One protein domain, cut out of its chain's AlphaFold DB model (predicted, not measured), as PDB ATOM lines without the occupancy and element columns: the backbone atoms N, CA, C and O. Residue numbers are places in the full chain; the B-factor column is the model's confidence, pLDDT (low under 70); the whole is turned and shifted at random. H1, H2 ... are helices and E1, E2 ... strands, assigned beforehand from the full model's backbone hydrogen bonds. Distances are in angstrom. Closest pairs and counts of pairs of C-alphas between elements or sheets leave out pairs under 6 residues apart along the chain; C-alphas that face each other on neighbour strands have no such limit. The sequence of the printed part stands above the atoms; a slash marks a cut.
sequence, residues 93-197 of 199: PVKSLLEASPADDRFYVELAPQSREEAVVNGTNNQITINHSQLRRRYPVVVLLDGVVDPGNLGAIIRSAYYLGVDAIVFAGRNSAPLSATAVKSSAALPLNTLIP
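Overview. This is residues 93 to 197 of the 199 residues of the protein "SpoU_sub_bind domain-containing protein" of Aspergillus terreus (strain NIH 2624 / FGSC A1156) (UniProt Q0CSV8). A small parallel sheet, E4, E5 and E6, has H2 over one face, with H3 packed beside H2; a second, antiparallel sheet, E1, E2 and E3, comes up to it where E1 meets E6. H1 lies away from the other two helices. The 105 printed residues run E1 E2 H1 E3 E4 H2 E5 H3 E6, of mixed class, with sheet orders E1, E2, E3 and E4, E5, E6. The whole is compact, radius of gyration of the C-alphas 14.1 A, spanning 37 by 34 by 22 A.

Along the chain. Find C-alpha 93 at (14.369, -22.152, 0.235), where E1, residues 93 to 97, begins. E2 is 106 to 111, 15.3 A long; H1 is 116 to 122, E3 127 to 129 and E4 142 to 145. H2, 151 to 163, runs 18.3 A; E5 is 168 to 171 and H3 181 to 187. E6, 193 to 196, ends at (9.870, -21.135, -1.249).

Arrangement. E1 and E2 form a hairpin, with N 95 and O 110 at 2.8 A; E2 and E3 are antiparallel, N 107 and O 128 at 2.9 A. The closest C-alphas of E1 and E6, Pro 93 and Ile 196, are 4.8 A apart. Look for parallel pairs at N 145 and O 170, 2.8 A, for E4 and E5, and N 195 and O 169, 2.8 A, for E5 and E6. E4, H2, E5 and E5, H3, E6 are strand-helix-strand units, parallel neighbours joined through a helix, with right-handed crossovers. H2 is on that sheet and runs along the strands, at 11 degrees to E5 on the local plane. H2 and H3 touch, Gly 155 and Ser 187 closest with C-alphas 4.4 A apart, at a steep tilt of 39 degrees, the same way. H1 is on neither sheet. Each helix has every O i to N i+4 pair within hydrogen-bond range.

Size, cuts and confidence. The C-alphas of Ser 115 and Leu 135 are farthest apart, 40.9 A. The printed part has no cut, and its one long link is E3 to E4. Look for pLDDT under 70 at residue 134 and residues 173 to 192.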
ATOM      1  N   PRO A  93      15.030 -20.879   0.017       90.94
ATOM      2  CA  PRO A  93      14.369 -22.152   0.235       90.94
ATOM      3  C   PRO A  93      14.234 -22.415   1.735       90.94
ATOM      4  O   PRO A  93      15.216 -22.396   2.474       90.94
ATOM      5  N   VAL A  94      13.006 -22.641   2.191       91.50
ATOM      6  CA  VAL A  94      12.631 -22.735   3.602       91.50
ATOM      7  C   VAL A  94      11.865 -24.020   3.848       91.50
ATOM      8  O   VAL A  94      10.801 -24.234   3.279       91.50
ATOM      9  N   LYS A  95      12.389 -24.859   4.736       92.25
ATOM     10  CA  LYS A  95      11.754 -26.098   5.184       92.25
ATOM     11  C   LYS A  95      10.688 -25.846   6.250       92.25
ATOM     12  O   LYS A  95       9.633 -26.471   6.208       92.25
ATOM     13  N   SER A  96      10.950 -24.939   7.187       92.38
ATOM     14  CA  SER A  96      10.015 -24.610   8.264       92.38
ATOM     15  C   SER A  96      10.193 -23.170   8.753       92.38
ATOM     16  O   SER A  96      11.271 -22.580   8.635       92.38
ATOM     17  N   LEU A  97       9.112 -22.588   9.279       93.56
ATOM     18  CA  LEU A  97       9.169 -21.352  10.057       93.56
ATOM     19  C   LEU A  97       9.415 -21.731  11.517       93.56
ATOM     20  O   LEU A  97       8.751 -22.634  12.027       93.56
ATOM     21  N   LEU A  98      10.360 -21.062  12.173       94.56
ATOM     22  CA  LEU A  98      10.626 -21.283  13.591       94.56
ATOM     23  C   LEU A  98       9.707 -20.410  14.452       94.56
ATOM     24  O   LEU A  98       9.035 -19.502  13.956       94.56
ATOM     25  N   GLU A  99       9.678 -20.705  15.750       93.69
ATOM     26  CA  GLU A  99       8.935 -19.914  16.727       93.69
ATOM     27  C   GLU A  99       9.361 -18.437  16.673       93.69
ATOM     28  O   GLU A  99      10.534 -18.113  16.474       93.69
ATOM     29  N   ALA A 100       8.385 -17.542  16.811       92.94
ATOM     30  CA  ALA A 100       8.592 -16.103  16.742       92.94
ATOM     31  C   ALA A 100       7.873 -15.421  17.901       92.94
ATOM     32  O   ALA A 100       6.733 -15.775  18.198       92.94
ATOM     33  N   SER A 101       8.498 -14.410  18.502       91.62
ATOM     34  CA  SER A 101       7.890 -13.586  19.547       91.62
ATOM     35  C   SER A 101       7.619 -12.162  19.048       91.62
ATOM     36  O   SER A 101       8.388 -11.631  18.247       91.62
ATOM     37  N   PRO A 102       6.588 -11.460  19.559       89.38
ATOM     38  CA  PRO A 102       6.410 -10.032  19.304       89.38
ATOM     39  C   PRO A 102       7.554  -9.196  19.883       89.38
ATOM     40  O   PRO A 102       7.737  -8.049  19.488       89.38
ATOM     41  N   ALA A 103       8.300  -9.736  20.852       88.81
ATOM     42  CA  ALA A 103       9.464  -9.078  21.428       88.81
ATOM     43  C   ALA A 103      10.710  -9.161  20.526       88.81
ATOM     44  O   ALA A 103      11.677  -8.442  20.777       88.81
ATOM     45  N   ASP A 104      10.693  -9.977  19.477       90.38
ATOM     46  CA  ASP A 104      11.833 -10.105  18.580       90.38
ATOM     47  C   ASP A 104      11.737  -9.093  17.441       90.38
ATOM     48  O   ASP A 104      10.658  -8.800  16.930       90.38
ATOM     49  N   ASP A 105      12.878  -8.584  16.982       91.06
ATOM     50  CA  ASP A 105      12.949  -7.763  15.763       91.06
ATOM     51  C   ASP A 105      13.089  -8.626  14.495       91.06
ATOM     52  O   ASP A 105      13.087  -8.117  13.369       91.06
ATOM     53  N   ARG A 106      13.254  -9.943  14.665       92.88
ATOM     54  CA  ARG A 106      13.461 -10.917  13.591       92.88
ATOM     55  C   ARG A 106      12.832 -12.253  13.958       92.88
ATOM     56  O   ARG A 106      12.887 -12.650  15.114       92.88
ATOM     57  N   PHE A 107      12.332 -12.970  12.961       94.50
ATOM     58  CA  PHE A 107      12.009 -14.389  13.092       94.50
ATOM     59  C   PHE A 107      12.957 -15.234  12.244       94.50
ATOM     60  O   PHE A 107      13.610 -14.734  11.322       94.50
ATOM     61  N   TYR A 108      13.043 -16.517  12.576       95.06
ATOM     62  CA  TYR A 108      13.999 -17.436  11.977       95.06
ATOM     63  C   TYR A 108      13.295 -18.481  11.121       95.06
ATOM     64  O   TYR A 108      12.144 -18.850  11.358       95.06
ATOM     65  N   VAL A 109      14.018 -18.975  10.122       94.88
ATOM     66  CA  VAL A 109      13.564 -20.058   9.251       94.88
ATOM     67  C   VAL A 109      14.590 -21.185   9.212       94.88
ATOM     68  O   VAL A 109      15.797 -20.954   9.300       94.88
ATOM     69  N   GLU A 110      14.125 -22.419   9.064       95.00
ATOM     70  CA  GLU A 110      14.988 -23.548   8.724       95.00
ATOM     71  C   GLU A 110      15.180 -23.555   7.206       95.00
ATOM     72  O   GLU A 110      14.213 -23.699   6.455       95.00
ATOM     73  N   LEU A 111      16.415 -23.371   6.736       94.00
ATOM     74  CA  LEU A 111      16.703 -23.380   5.302       94.00
ATOM     75  C   LEU A 111      16.638 -24.803   4.753       94.00
ATOM     76  O   LEU A 111      17.152 -25.738   5.367       94.00
ATOM     77  N   ALA A 112      16.044 -24.958   3.574       92.38
ATOM     78  CA  ALA A 112      16.165 -26.207   2.838       92.38
ATOM     79  C   ALA A 112      17.512 -26.267   2.084       92.38
ATOM     80  O   ALA A 112      18.146 -25.226   1.873       92.38
ATOM     81  N   PRO A 113      17.968 -27.466   1.672       91.75
ATOM     82  CA  PRO A 113      19.180 -27.605   0.874       91.75
ATOM     83  C   PRO A 113      19.114 -26.773  -0.412       91.75
ATOM     84  O   PRO A 113      18.074 -26.707  -1.064       91.75
ATOM     85  N   GLN A 114      20.241 -26.171  -0.779       91.88
ATOM     86  CA  GLN A 114      20.415 -25.407  -2.013       91.88
ATOM     87  C   GLN A 114      21.813 -25.654  -2.579       91.88
ATOM     88  O   GLN A 114      22.751 -25.924  -1.822       91.88
ATOM     89  N   SER A 115      21.963 -25.567  -3.899       90.12
ATOM     90  CA  SER A 115      23.276 -25.643  -4.540       90.12
ATOM     91  C   SER A 115      24.148 -24.433  -4.180       90.12
ATOM     92  O   SER A 115      23.679 -23.426  -3.638       90.12
ATOM     93  N   ARG A 116      25.444 -24.496  -4.506       88.31
ATOM     94  CA  ARG A 116      26.354 -23.362  -4.288       88.31
ATOM     95  C   ARG A 116      25.934 -22.153  -5.126       88.31
ATOM     96  O   ARG A 116      26.005 -21.025  -4.648       88.31
ATOM     97  N   GLU A 117      25.487 -22.385  -6.354       84.81
ATOM     98  CA  GLU A 117      25.011 -21.352  -7.273       84.81
ATOM     99  C   GLU A 117      23.714 -20.712  -6.762       84.81
ATOM    100  O   GLU A 117      23.563 -19.492  -6.815       84.81
ATOM    101  N   GLU A 118      22.799 -21.517  -6.217       85.12
ATOM    102  CA  GLU A 118      21.559 -21.036  -5.605       85.12
ATOM    103  C   GLU A 118      21.835 -20.216  -4.348       85.12
ATOM    104  O   GLU A 118      21.286 -19.126  -4.215       85.12
ATOM    105  N   ALA A 119      22.738 -20.666  -3.473       88.75
ATOM    106  CA  ALA A 119      23.119 -19.929  -2.269       88.75
ATOM    107  C   ALA A 119      23.747 -18.560  -2.580       88.75
ATOM    108  O   ALA A 119      23.552 -17.610  -1.823       88.75
ATOM    109  N   VAL A 120      24.460 -18.426  -3.707       86.94
ATOM    110  CA  VAL A 120      24.991 -17.132  -4.175       86.94
ATOM    111  C   VAL A 120      23.865 -16.166  -4.562       86.94
ATOM    112  O   VAL A 120      23.994 -14.964  -4.340       86.94
ATOM    113  N   VAL A 121      22.751 -16.668  -5.107       83.56
ATOM    114  CA  VAL A 121      21.595 -15.842  -5.499       83.56
ATOM    115  C   VAL A 121      20.656 -15.591  -4.319       83.56
ATOM    116  O   VAL A 121      20.267 -14.453  -4.072       83.56
ATOM    117  N   ASN A 122      20.276 -16.639  -3.593       85.62
ATOM    118  CA  ASN A 122      19.286 -16.609  -2.516       85.62
ATOM    119  C   ASN A 122      19.845 -16.046  -1.208       85.62
ATOM    120  O   ASN A 122      19.094 -15.504  -0.396       85.62
ATOM    121  N   GLY A 123      21.157 -16.170  -1.014       87.94
ATOM    122  CA  GLY A 123      21.811 -15.976   0.268       87.94
ATOM    123  C   GLY A 123      21.634 -17.173   1.205       87.94
ATOM    124  O   GLY A 123      20.926 -18.144   0.932       87.94
ATOM    125  N   THR A 124      22.300 -17.081   2.352       90.31
ATOM    126  CA  THR A 124      22.257 -18.081   3.433       90.31
ATOM    127  C   THR A 124      21.743 -17.492   4.746       90.31
ATOM    128  O   THR A 124      21.811 -18.142   5.786       90.31
ATOM    129  N   ASN A 125      21.250 -16.250   4.724       90.56
ATOM    130  CA  ASN A 125      20.696 -15.606   5.905       90.56
ATOM    131  C   ASN A 125      19.310 -16.183   6.208       90.56
ATOM    132  O   ASN A 125      18.383 -16.026   5.418       90.56
ATOM    133  N   ASN A 126      19.178 -16.824   7.365       93.19
ATOM    134  CA  ASN A 126      17.941 -17.437   7.831       93.19
ATOM    135  C   ASN A 126      17.125 -16.531   8.770       93.19
ATOM    136  O   ASN A 126      16.179 -16.998   9.402       93.19
ATOM    137  N   GLN A 127      17.501 -15.256   8.886       93.44
ATOM    138  CA  GLN A 127      16.828 -14.274   9.727       93.44
ATOM    139  C   GLN A 127      16.015 -13.315   8.868       93.44
ATOM    140  O   GLN A 127      16.544 -12.675   7.954       93.44
ATOM    141  N   ILE A 128      14.737 -13.170   9.202       90.56
ATOM    142  CA  ILE A 128      13.805 -12.297   8.499       90.56
ATOM    143  C   ILE A 128      13.366 -11.192   9.453       90.56
ATOM    144  O   ILE A 128      12.815 -11.460  10.518       90.56
ATOM    145  N   THR A 129      13.625  -9.944   9.071       89.75
ATOM    146  CA  THR A 129      13.234  -8.767   9.854       89.75
ATOM    147  C   THR A 129      11.719  -8.645   9.947       89.75
ATOM    148  O   THR A 129      11.027  -8.763   8.937       89.75
ATOM    149  N   ILE A 130      11.233  -8.352  11.152       89.19
ATOM    150  CA  ILE A 130       9.832  -8.040  11.424       89.19
ATOM    151  C   ILE A 130       9.641  -6.532  11.273       89.19
ATOM    152  O   ILE A 130      10.372  -5.730  11.857       89.19
ATOM    153  N   ASN A 131       8.659  -6.130  10.473       83.44
ATOM    154  CA  ASN A 131       8.313  -4.734  10.272       83.44
ATOM    155  C   ASN A 131       7.439  -4.240  11.434       83.44
ATOM    156  O   ASN A 131       6.204  -4.280  11.388       83.44
ATOM    157  N   HIS A 132       8.105  -3.800  12.502       80.19
ATOM    158  CA  HIS A 132       7.463  -3.144  13.636       80.19
ATOM    159  C   HIS A 132       7.138  -1.691  13.303       80.19
ATOM    160  O   HIS A 132       7.989  -0.930  12.842       80.19
ATOM    161  N   SER A 133       5.924  -1.260  13.634       74.75
ATOM    162  CA  SER A 133       5.672   0.173  13.786       74.75
ATOM    163  C   SER A 133       6.303   0.640  15.103       74.75
ATOM    164  O   SER A 133       6.210  -0.077  16.099       74.75
ATOM    165  N   GLN A 134       6.891   1.842  15.146       67.50
ATOM    166  CA  GLN A 134       7.556   2.390  16.347       67.50
ATOM    167  C   GLN A 134       6.694   2.341  17.626       67.50
ATOM    168  O   GLN A 134       7.224   2.369  18.730       67.50
ATOM    169  N   LEU A 135       5.368   2.258  17.479       72.19
ATOM    170  CA  LEU A 135       4.397   2.286  18.569       72.19
ATOM    171  C   LEU A 135       3.760   0.924  18.877       72.19
ATOM    172  O   LEU A 135       3.057   0.803  19.877       72.19
ATOM    173  N   ARG A 136       3.937  -0.093  18.021       79.88
ATOM    174  CA  ARG A 136       3.299  -1.407  18.195       79.88
ATOM    175  C   ARG A 136       4.204  -2.528  17.724       79.88
ATOM    176  O   ARG A 136       4.466  -2.657  16.526       79.88
ATOM    177  N   ARG A 137       4.587  -3.366  18.685       86.69
ATOM    178  CA  ARG A 137       5.183  -4.671  18.429       86.69
ATOM    179  C   ARG A 137       4.107  -5.675  18.036       86.69
ATOM    180  O   ARG A 137       3.009  -5.654  18.595       86.69
ATOM    181  N   ARG A 138       4.411  -6.533  17.065       89.69
ATOM    182  CA  ARG A 138       3.487  -7.554  16.553       89.69
ATOM    183  C   ARG A 138       4.221  -8.851  16.240       89.69
ATOM    184  O   ARG A 138       5.415  -8.831  15.966       89.69
ATOM    185  N   TYR A 139       3.484  -9.957  16.224       92.56
ATOM    186  CA  TYR A 139       3.964 -11.187  15.594       92.56
ATOM    187  C   TYR A 139       4.226 -10.959  14.099       92.56
ATOM    188  O   TYR A 139       3.519 -10.138  13.498       92.56
ATOM    189  N   PRO A 140       5.176 -11.689  13.485       92.75
ATOM    190  CA  PRO A 140       5.361 -11.659  12.042       92.75
ATOM    191  C   PRO A 140       4.089 -12.107  11.314       92.75
ATOM    192  O   PRO A 140       3.381 -13.012  11.749       92.75
ATOM    193  N   VAL A 141       3.806 -11.474  10.178       92.88
ATOM    194  CA  VAL A 141       2.754 -11.873   9.240       92.88
ATOM    195  C   VAL A 141       3.425 -12.348   7.965       92.88
ATOM    196  O   VAL A 141       4.148 -11.600   7.300       92.88
ATOM    197  N   VAL A 142       3.146 -13.598   7.620       92.06
ATOM    198  CA  VAL A 142       3.634 -14.263   6.416       92.06
ATOM    199  C   VAL A 142       2.432 -14.643   5.561       92.06
ATOM    200  O   VAL A 142       1.454 -15.187   6.069       92.06
ATOM    201  N   VAL A 143       2.497 -14.356   4.262       92.62
ATOM    202  CA  VAL A 143       1.436 -14.706   3.308       92.62
ATOM    203  C   VAL A 143       1.896 -15.874   2.449       92.62
ATOM    204  O   VAL A 143       2.894 -15.765   1.740       92.62
ATOM    205  N   LEU A 144       1.159 -16.982   2.485       91.31
ATOM    206  CA  LEU A 144       1.365 -18.121   1.596       91.31
ATOM    207  C   LEU A 144       0.530 -17.949   0.323       91.31
ATOM    208  O   LEU A 144      -0.678 -17.736   0.390       91.31
ATOM    209  N   LEU A 145       1.182 -18.063  -0.832       89.19
ATOM    210  CA  LEU A 145       0.563 -18.040  -2.150       89.19
ATOM    211  C   LEU A 145       0.656 -19.423  -2.783       89.19
ATOM    212  O   LEU A 145       1.739 -19.872  -3.175       89.19
ATOM    213  N   ASP A 146      -0.498 -20.060  -2.915       88.75
ATOM    214  CA  ASP A 146      -0.655 -21.372  -3.527       88.75
ATOM    215  C   ASP A 146      -1.632 -21.292  -4.708       88.75
ATOM    216  O   ASP A 146      -2.709 -20.709  -4.593       88.75
ATOM    217  N   GLY A 147      -1.223 -21.805  -5.869       85.88
ATOM    218  CA  GLY A 147      -2.052 -21.834  -7.078       85.88
ATOM    219  C   GLY A 147      -2.382 -20.478  -7.728       85.88
ATOM    220  O   GLY A 147      -3.337 -20.389  -8.501       85.88
ATOM    221  N   VAL A 148      -1.631 -19.402  -7.459       86.75
ATOM    222  CA  VAL A 148      -1.884 -18.088  -8.092       86.75
ATOM    223  C   VAL A 148      -1.270 -18.057  -9.491       86.75
ATOM    224  O   VAL A 148      -0.108 -17.698  -9.650       86.75
ATOM    225  N   VAL A 149      -2.046 -18.432 -10.510       84.50
ATOM    226  CA  VAL A 149      -1.569 -18.623 -11.898       84.50
ATOM    227  C   VAL A 149      -1.434 -17.346 -12.731       84.50
ATOM    228  O   VAL A 149      -0.625 -17.307 -13.659       84.50
ATOM    229  N   ASP A 150      -2.201 -16.298 -12.421       82.81
ATOM    230  CA  ASP A 150      -2.174 -15.049 -13.187       82.81
ATOM    231  C   ASP A 150      -1.082 -14.088 -12.661       82.81
ATOM    232  O   ASP A 150      -1.115 -13.701 -11.486       82.81
ATOM    233  N   PRO A 151      -0.116 -13.650 -13.498       76.56
ATOM    234  CA  PRO A 151       0.938 -12.721 -13.081       76.56
ATOM    235  C   PRO A 151       0.434 -11.336 -12.643       76.56
ATOM    236  O   PRO A 151       1.123 -10.643 -11.887       76.56
ATOM    237  N   GLY A 152      -0.724 -10.899 -13.147       79.94
ATOM    238  CA  GLY A 152      -1.354  -9.635 -12.770       79.94
ATOM    239  C   GLY A 152      -1.862  -9.684 -11.334       79.94
ATOM    240  O   GLY A 152      -1.436  -8.872 -10.509       79.94
ATOM    241  N   ASN A 153      -2.677 -10.692 -11.024       86.38
ATOM    242  CA  ASN A 153      -3.185 -10.985  -9.686       86.38
ATOM    243  C   ASN A 153      -2.044 -11.202  -8.696       86.38
ATOM    244  O   ASN A 153      -2.053 -10.624  -7.609       86.38
ATOM    245  N   LEU A 154      -1.020 -11.963  -9.093       83.62
ATOM    246  CA  LEU A 154       0.157 -12.176  -8.261       83.62
ATOM    247  C   LEU A 154       0.825 -10.847  -7.878       83.62
ATOM    248  O   LEU A 154       1.103 -10.602  -6.705       83.62
ATOM    249  N   GLY A 155       1.045  -9.961  -8.852       81.19
ATOM    250  CA  GLY A 155       1.625  -8.645  -8.588       81.19
ATOM    251  C   GLY A 155       0.740  -7.746  -7.725       81.19
ATOM    252  O   GLY A 155       1.264  -7.049  -6.855       81.19
ATOM    253  N   ALA A 156      -0.582  -7.795  -7.912       83.94
ATOM    254  CA  ALA A 156      -1.535  -7.056  -7.087       83.94
ATOM    255  C   ALA A 156      -1.485  -7.511  -5.620       83.94
ATOM    256  O   ALA A 156      -1.391  -6.670  -4.728       83.94
ATOM    257  N   ILE A 157      -1.456  -8.824  -5.369       89.19
ATOM    258  CA  ILE A 157      -1.334  -9.387  -4.017       89.19
ATOM    259  C   ILE A 157      -0.019  -8.958  -3.366       89.19
ATOM    260  O   ILE A 157      -0.029  -8.457  -2.244       89.19
ATOM    261  N   ILE A 158       1.108  -9.093  -4.074       85.06
ATOM    262  CA  ILE A 158       2.429  -8.687  -3.568       85.06
ATOM    263  C   ILE A 158       2.437  -7.200  -3.194       85.06
ATOM    264  O   ILE A 158       2.959  -6.827  -2.143       85.06
ATOM    265  N   ARG A 159       1.851  -6.347  -4.040       83.69
ATOM    266  CA  ARG A 159       1.771  -4.905  -3.790       83.69
ATOM    267  C   ARG A 159       0.943  -4.592  -2.546       83.69
ATOM    268  O   ARG A 159       1.380  -3.795  -1.719       83.69
ATOM    269  N   SER A 160      -0.220  -5.224  -2.404       89.44
ATOM    270  CA  SER A 160      -1.080  -5.061  -1.228       89.44
ATOM    271  C   SER A 160      -0.393  -5.556   0.041       89.44
ATOM    272  O   SER A 160      -0.373  -4.841   1.037       89.44
ATOM    273  N   ALA A 161       0.239  -6.732  -0.004       89.88
ATOM    274  CA  ALA A 161       1.004  -7.282   1.110       89.88
ATOM    275  C   ALA A 161       2.120  -6.325   1.556       89.88
ATOM    276  O   ALA A 161       2.276  -6.066   2.747       89.88
ATOM    277  N   TYR A 162       2.853  -5.741   0.602       84.44
ATOM    278  CA  TYR A 162       3.900  -4.768   0.905       84.44
ATOM    279  C   TYR A 162       3.335  -3.519   1.587       84.44
ATOM    280  O   TYR A 162       3.857  -3.092   2.614       84.44
ATOM    281  N   TYR A 163       2.250  -2.959   1.046       85.19
ATOM    282  CA  TYR A 163       1.606  -1.771   1.609       85.19
ATOM    283  C   TYR A 163       1.052  -2.013   3.021       85.19
ATOM    284  O   TYR A 163       1.168  -1.151   3.887       85.19
ATOM    285  N   LEU A 164       0.494  -3.199   3.266       88.12
ATOM    286  CA  LEU A 164      -0.053  -3.602   4.564       88.12
ATOM    287  C   LEU A 164       1.025  -4.028   5.576       88.12
ATOM    288  O   LEU A 164       0.693  -4.360   6.712       88.12
ATOM    289  N   GLY A 165       2.305  -4.015   5.191       86.75
ATOM    290  CA  GLY A 165       3.418  -4.309   6.090       86.75
ATOM    291  C   GLY A 165       3.623  -5.794   6.392       86.75
ATOM    292  O   GLY A 165       4.138  -6.108   7.460       86.75
ATOM    293  N   VAL A 166       3.233  -6.698   5.484       91.00
ATOM    294  CA  VAL A 166       3.575  -8.135   5.544       91.00
ATOM    295  C   VAL A 166       5.101  -8.309   5.573       91.00
ATOM    296  O   VAL A 166       5.816  -7.560   4.913       91.00
ATOM    297  N   ASP A 167       5.615  -9.296   6.310       90.44
ATOM    298  CA  ASP A 167       7.066  -9.474   6.508       90.44
ATOM    299  C   ASP A 167       7.702 -10.389   5.452       90.44
ATOM    300  O   ASP A 167       8.839 -10.177   5.011       90.44
ATOM    301  N   ALA A 168       6.960 -11.413   5.022       89.81
ATOM    302  CA  ALA A 168       7.401 -12.359   4.005       89.81
ATOM    303  C   ALA A 168       6.238 -12.924   3.182       89.81
ATOM    304  O   ALA A 168       5.107 -13.048   3.655       89.81
ATOM    305  N   ILE A 169       6.547 -13.309   1.944       89.69
ATOM    306  CA  ILE A 169       5.657 -14.071   1.069       89.69
ATOM    307  C   ILE A 169       6.289 -15.437   0.809       89.69
ATOM    308  O   ILE A 169       7.445 -15.517   0.393       89.69
ATOM    309  N   VAL A 170       5.513 -16.497   1.014       89.62
ATOM    310  CA  VAL A 170       5.870 -17.876   0.674       89.62
ATOM    311  C   VAL A 170       5.163 -18.254  -0.625       89.62
ATOM    312  O   VAL A 170       3.962 -18.043  -0.754       89.62
ATOM    313  N   PHE A 171       5.882 -18.825  -1.590       85.94
ATOM    314  CA  PHE A 171       5.298 -19.346  -2.832       85.94
ATOM    315  C   PHE A 171       5.301 -20.867  -2.794       85.94
ATOM    316  O   PHE A 171       6.378 -21.440  -2.723       85.94
ATOM    317  N   ALA A 172       4.151 -21.528  -2.945       76.19
ATOM    318  CA  ALA A 172       4.025 -22.990  -2.841       76.19
ATOM    319  C   ALA A 172       4.705 -23.810  -3.972       76.19
ATOM    320  O   ALA A 172       4.562 -25.026  -4.048       76.19
ATOM    321  N   GLY A 173       5.494 -23.176  -4.847       66.56
ATOM    322  CA  GLY A 173       6.413 -23.832  -5.788       66.56
ATOM    323  C   GLY A 173       5.766 -24.473  -7.022       66.56
ATOM    324  O   GLY A 173       6.243 -24.251  -8.134       66.56
ATOM    325  N   ARG A 174       4.674 -25.224  -6.863       58.44
ATOM    326  CA  ARG A 174       3.996 -25.942  -7.952       58.44
ATOM    327  C   ARG A 174       2.668 -25.228  -8.249       58.44
ATOM    328  O   ARG A 174       1.888 -24.996  -7.341       58.44
ATOM    329  N   ASN A 175       2.434 -24.831  -9.501       56.56
ATOM    330  CA  ASN A 175       1.211 -24.164 -10.007       56.56
ATOM    331  C   ASN A 175       1.027 -22.650  -9.769       56.56
ATOM    332  O   ASN A 175      -0.035 -22.123 -10.092       56.56
ATOM    333  N   SER A 176       2.036 -21.913  -9.302       58.72
ATOM    334  CA  SER A 176       1.962 -20.440  -9.254       58.72
ATOM    335  C   SER A 176       2.666 -19.788 -10.447       58.72
ATOM    336  O   SER A 176       3.652 -20.308 -10.975       58.72
ATOM    337  N   ALA A 177       2.175 -18.620 -10.865       58.00
ATOM    338  CA  ALA A 177       2.768 -17.824 -11.926       58.00
ATOM    339  C   ALA A 177       4.234 -17.518 -11.589       58.00
ATOM    340  O   ALA A 177       4.552 -17.182 -10.441       58.00
ATOM    341  N   PRO A 178       5.152 -17.568 -12.567       62.50
ATOM    342  CA  PRO A 178       6.521 -17.168 -12.313       62.50
ATOM    343  C   PRO A 178       6.553 -15.690 -11.908       62.50
ATOM    344  O   PRO A 178       5.840 -14.862 -12.488       62.50
ATOM    345  N   LEU A 179       7.451 -15.345 -10.976       64.50
ATOM    346  CA  LEU A 179       7.845 -13.962 -10.667       64.50
ATOM    347  C   LEU A 179       8.577 -13.338 -11.868       64.50
ATOM    348  O   LEU A 179       9.790 -13.130 -11.867       64.50
ATOM    349  N   SER A 180       7.815 -13.128 -12.934       62.06
ATOM    350  CA  SER A 180       8.237 -12.661 -14.245       62.06
ATOM    351  C   SER A 180       8.378 -11.142 -14.262       62.06
ATOM    352  O   SER A 180       7.902 -10.442 -13.366       62.06
ATOM    353  N   ALA A 181       8.986 -10.607 -15.322       56.16
ATOM    354  CA  ALA A 181       9.073  -9.163 -15.538       56.16
ATOM    355  C   ALA A 181       7.696  -8.470 -15.473       56.16
ATOM    356  O   ALA A 181       7.615  -7.330 -15.024       56.16
ATOM    357  N   THR A 182       6.614  -9.164 -15.850       57.38
ATOM    358  CA  THR A 182       5.236  -8.666 -15.728       57.38
ATOM    359  C   THR A 182       4.790  -8.565 -14.276       57.38
ATOM    360  O   THR A 182       4.299  -7.509 -13.894       57.38
ATOM    361  N   ALA A 183       5.023  -9.603 -13.466       57.66
ATOM    362  CA  ALA A 183       4.712  -9.593 -12.034       57.66
ATOM    363  C   ALA A 183       5.519  -8.515 -11.284       57.66
ATOM    364  O   ALA A 183       5.013  -7.847 -10.386       57.66
ATOM    365  N   VAL A 184       6.774  -8.287 -11.686       59.62
ATOM    366  CA  VAL A 184       7.617  -7.198 -11.158       59.62
ATOM    367  C   VAL A 184       7.050  -5.827 -11.554       59.62
ATOM    368  O   VAL A 184       6.959  -4.926 -10.723       59.62
ATOM    369  N   LYS A 185       6.611  -5.665 -12.812       57.88
ATOM    370  CA  LYS A 185       5.946  -4.440 -13.295       57.88
ATOM    371  C   LYS A 185       4.659  -4.158 -12.513       57.88
ATOM    372  O   LYS A 185       4.436  -3.025 -12.092       57.88
ATOM    373  N   SER A 186       3.833  -5.180 -12.291       53.22
ATOM    374  CA  SER A 186       2.551  -5.075 -11.584       53.22
ATOM    375  C   SER A 186       2.675  -5.025 -10.062       53.22
ATOM    376  O   SER A 186       1.688  -4.712  -9.411       53.22
ATOM    377  N   SER A 187       3.859  -5.246  -9.484       52.16
ATOM    378  CA  SER A 187       4.112  -5.057  -8.047       52.16
ATOM    379  C   SER A 187       4.776  -3.713  -7.722       52.16
ATOM    380  O   SER A 187       4.804  -3.316  -6.564       52.16
ATOM    381  N   ALA A 188       5.228  -2.950  -8.732       47.06
ATOM    382  CA  ALA A 188       6.005  -1.695  -8.619       47.06
ATOM    383  C   ALA A 188       7.378  -1.821  -7.925       47.06
ATOM    384  O   ALA A 188       8.187  -0.901  -7.983       47.06
ATOM    385  N   ALA A 189       7.648  -2.969  -7.317       47.94
ATOM    386  CA  ALA A 189       8.907  -3.487  -6.822       47.94
ATOM    387  C   ALA A 189       8.564  -4.813  -6.130       47.94
ATOM    388  O   ALA A 189       7.426  -5.022  -5.722       47.94
ATOM    389  N   LEU A 190       9.537  -5.697  -5.936       56.78
ATOM    390  CA  LEU A 190       9.418  -6.817  -4.997       56.78
ATOM    391  C   LEU A 190      10.355  -6.531  -3.816       56.78
ATOM    392  O   LEU A 190      11.480  -7.031  -3.812       56.78
ATOM    393  N   PRO A 191       9.966  -5.679  -2.845       56.00
ATOM    394  CA  PRO A 191      10.812  -5.359  -1.696       56.00
ATOM    395  C   PRO A 191      10.734  -6.447  -0.616       56.00
ATOM    396  O   PRO A 191      11.562  -6.467   0.290       56.00
ATOM    397  N   LEU A 192       9.738  -7.335  -0.708       64.69
ATOM    398  CA  LEU A 192       9.412  -8.339   0.300       64.69
ATOM    399  C   LEU A 192      10.351  -9.546   0.273       64.69
ATOM    400  O   LEU A 192      10.874  -9.959  -0.769       64.69
ATOM    401  N   ASN A 193      10.534 -10.157   1.440       73.38
ATOM    402  CA  ASN A 193      11.230 -11.433   1.561       73.38
ATOM    403  C   ASN A 193      10.421 -12.523   0.857       73.38
ATOM    404  O   ASN A 193       9.219 -12.653   1.072       73.38
ATOM    405  N   THR A 194      11.084 -13.239  -0.050       76.94
ATOM    406  CA  THR A 194      10.472 -14.265  -0.898       76.94
ATOM    407  C   THR A 194      11.002 -15.618  -0.461       76.94
ATOM    408  O   THR A 194      12.202 -15.868  -0.580       76.94
ATOM    409  N   LEU A 195      10.106 -16.460   0.039       78.75
ATOM    410  CA  LEU A 195      10.401 -17.791   0.551       78.75
ATOM    411  C   LEU A 195       9.760 -18.840  -0.359       78.75
ATOM    412  O   LEU A 195       8.683 -18.612  -0.917       78.75
ATOM    413  N   ILE A 196      10.409 -19.987  -0.511       80.19
ATOM    414  CA  ILE A 196       9.870 -21.135  -1.249       80.19
ATOM    415  C   ILE A 196      10.036 -22.405  -0.409       80.19
ATOM    416  O   ILE A 196      11.094 -22.570   0.190       80.19
ATOM    417  N   PRO A 197       9.040 -23.298  -0.329       75.12
ATOM    418  CA  PRO A 197       9.215 -24.587   0.316       75.12
ATOM    419  C   PRO A 197      10.169 -25.472  -0.506       75.12
ATOM    420  O   PRO A 197      10.283 -25.268  -1.721       75.12
TER     421      PRO A 197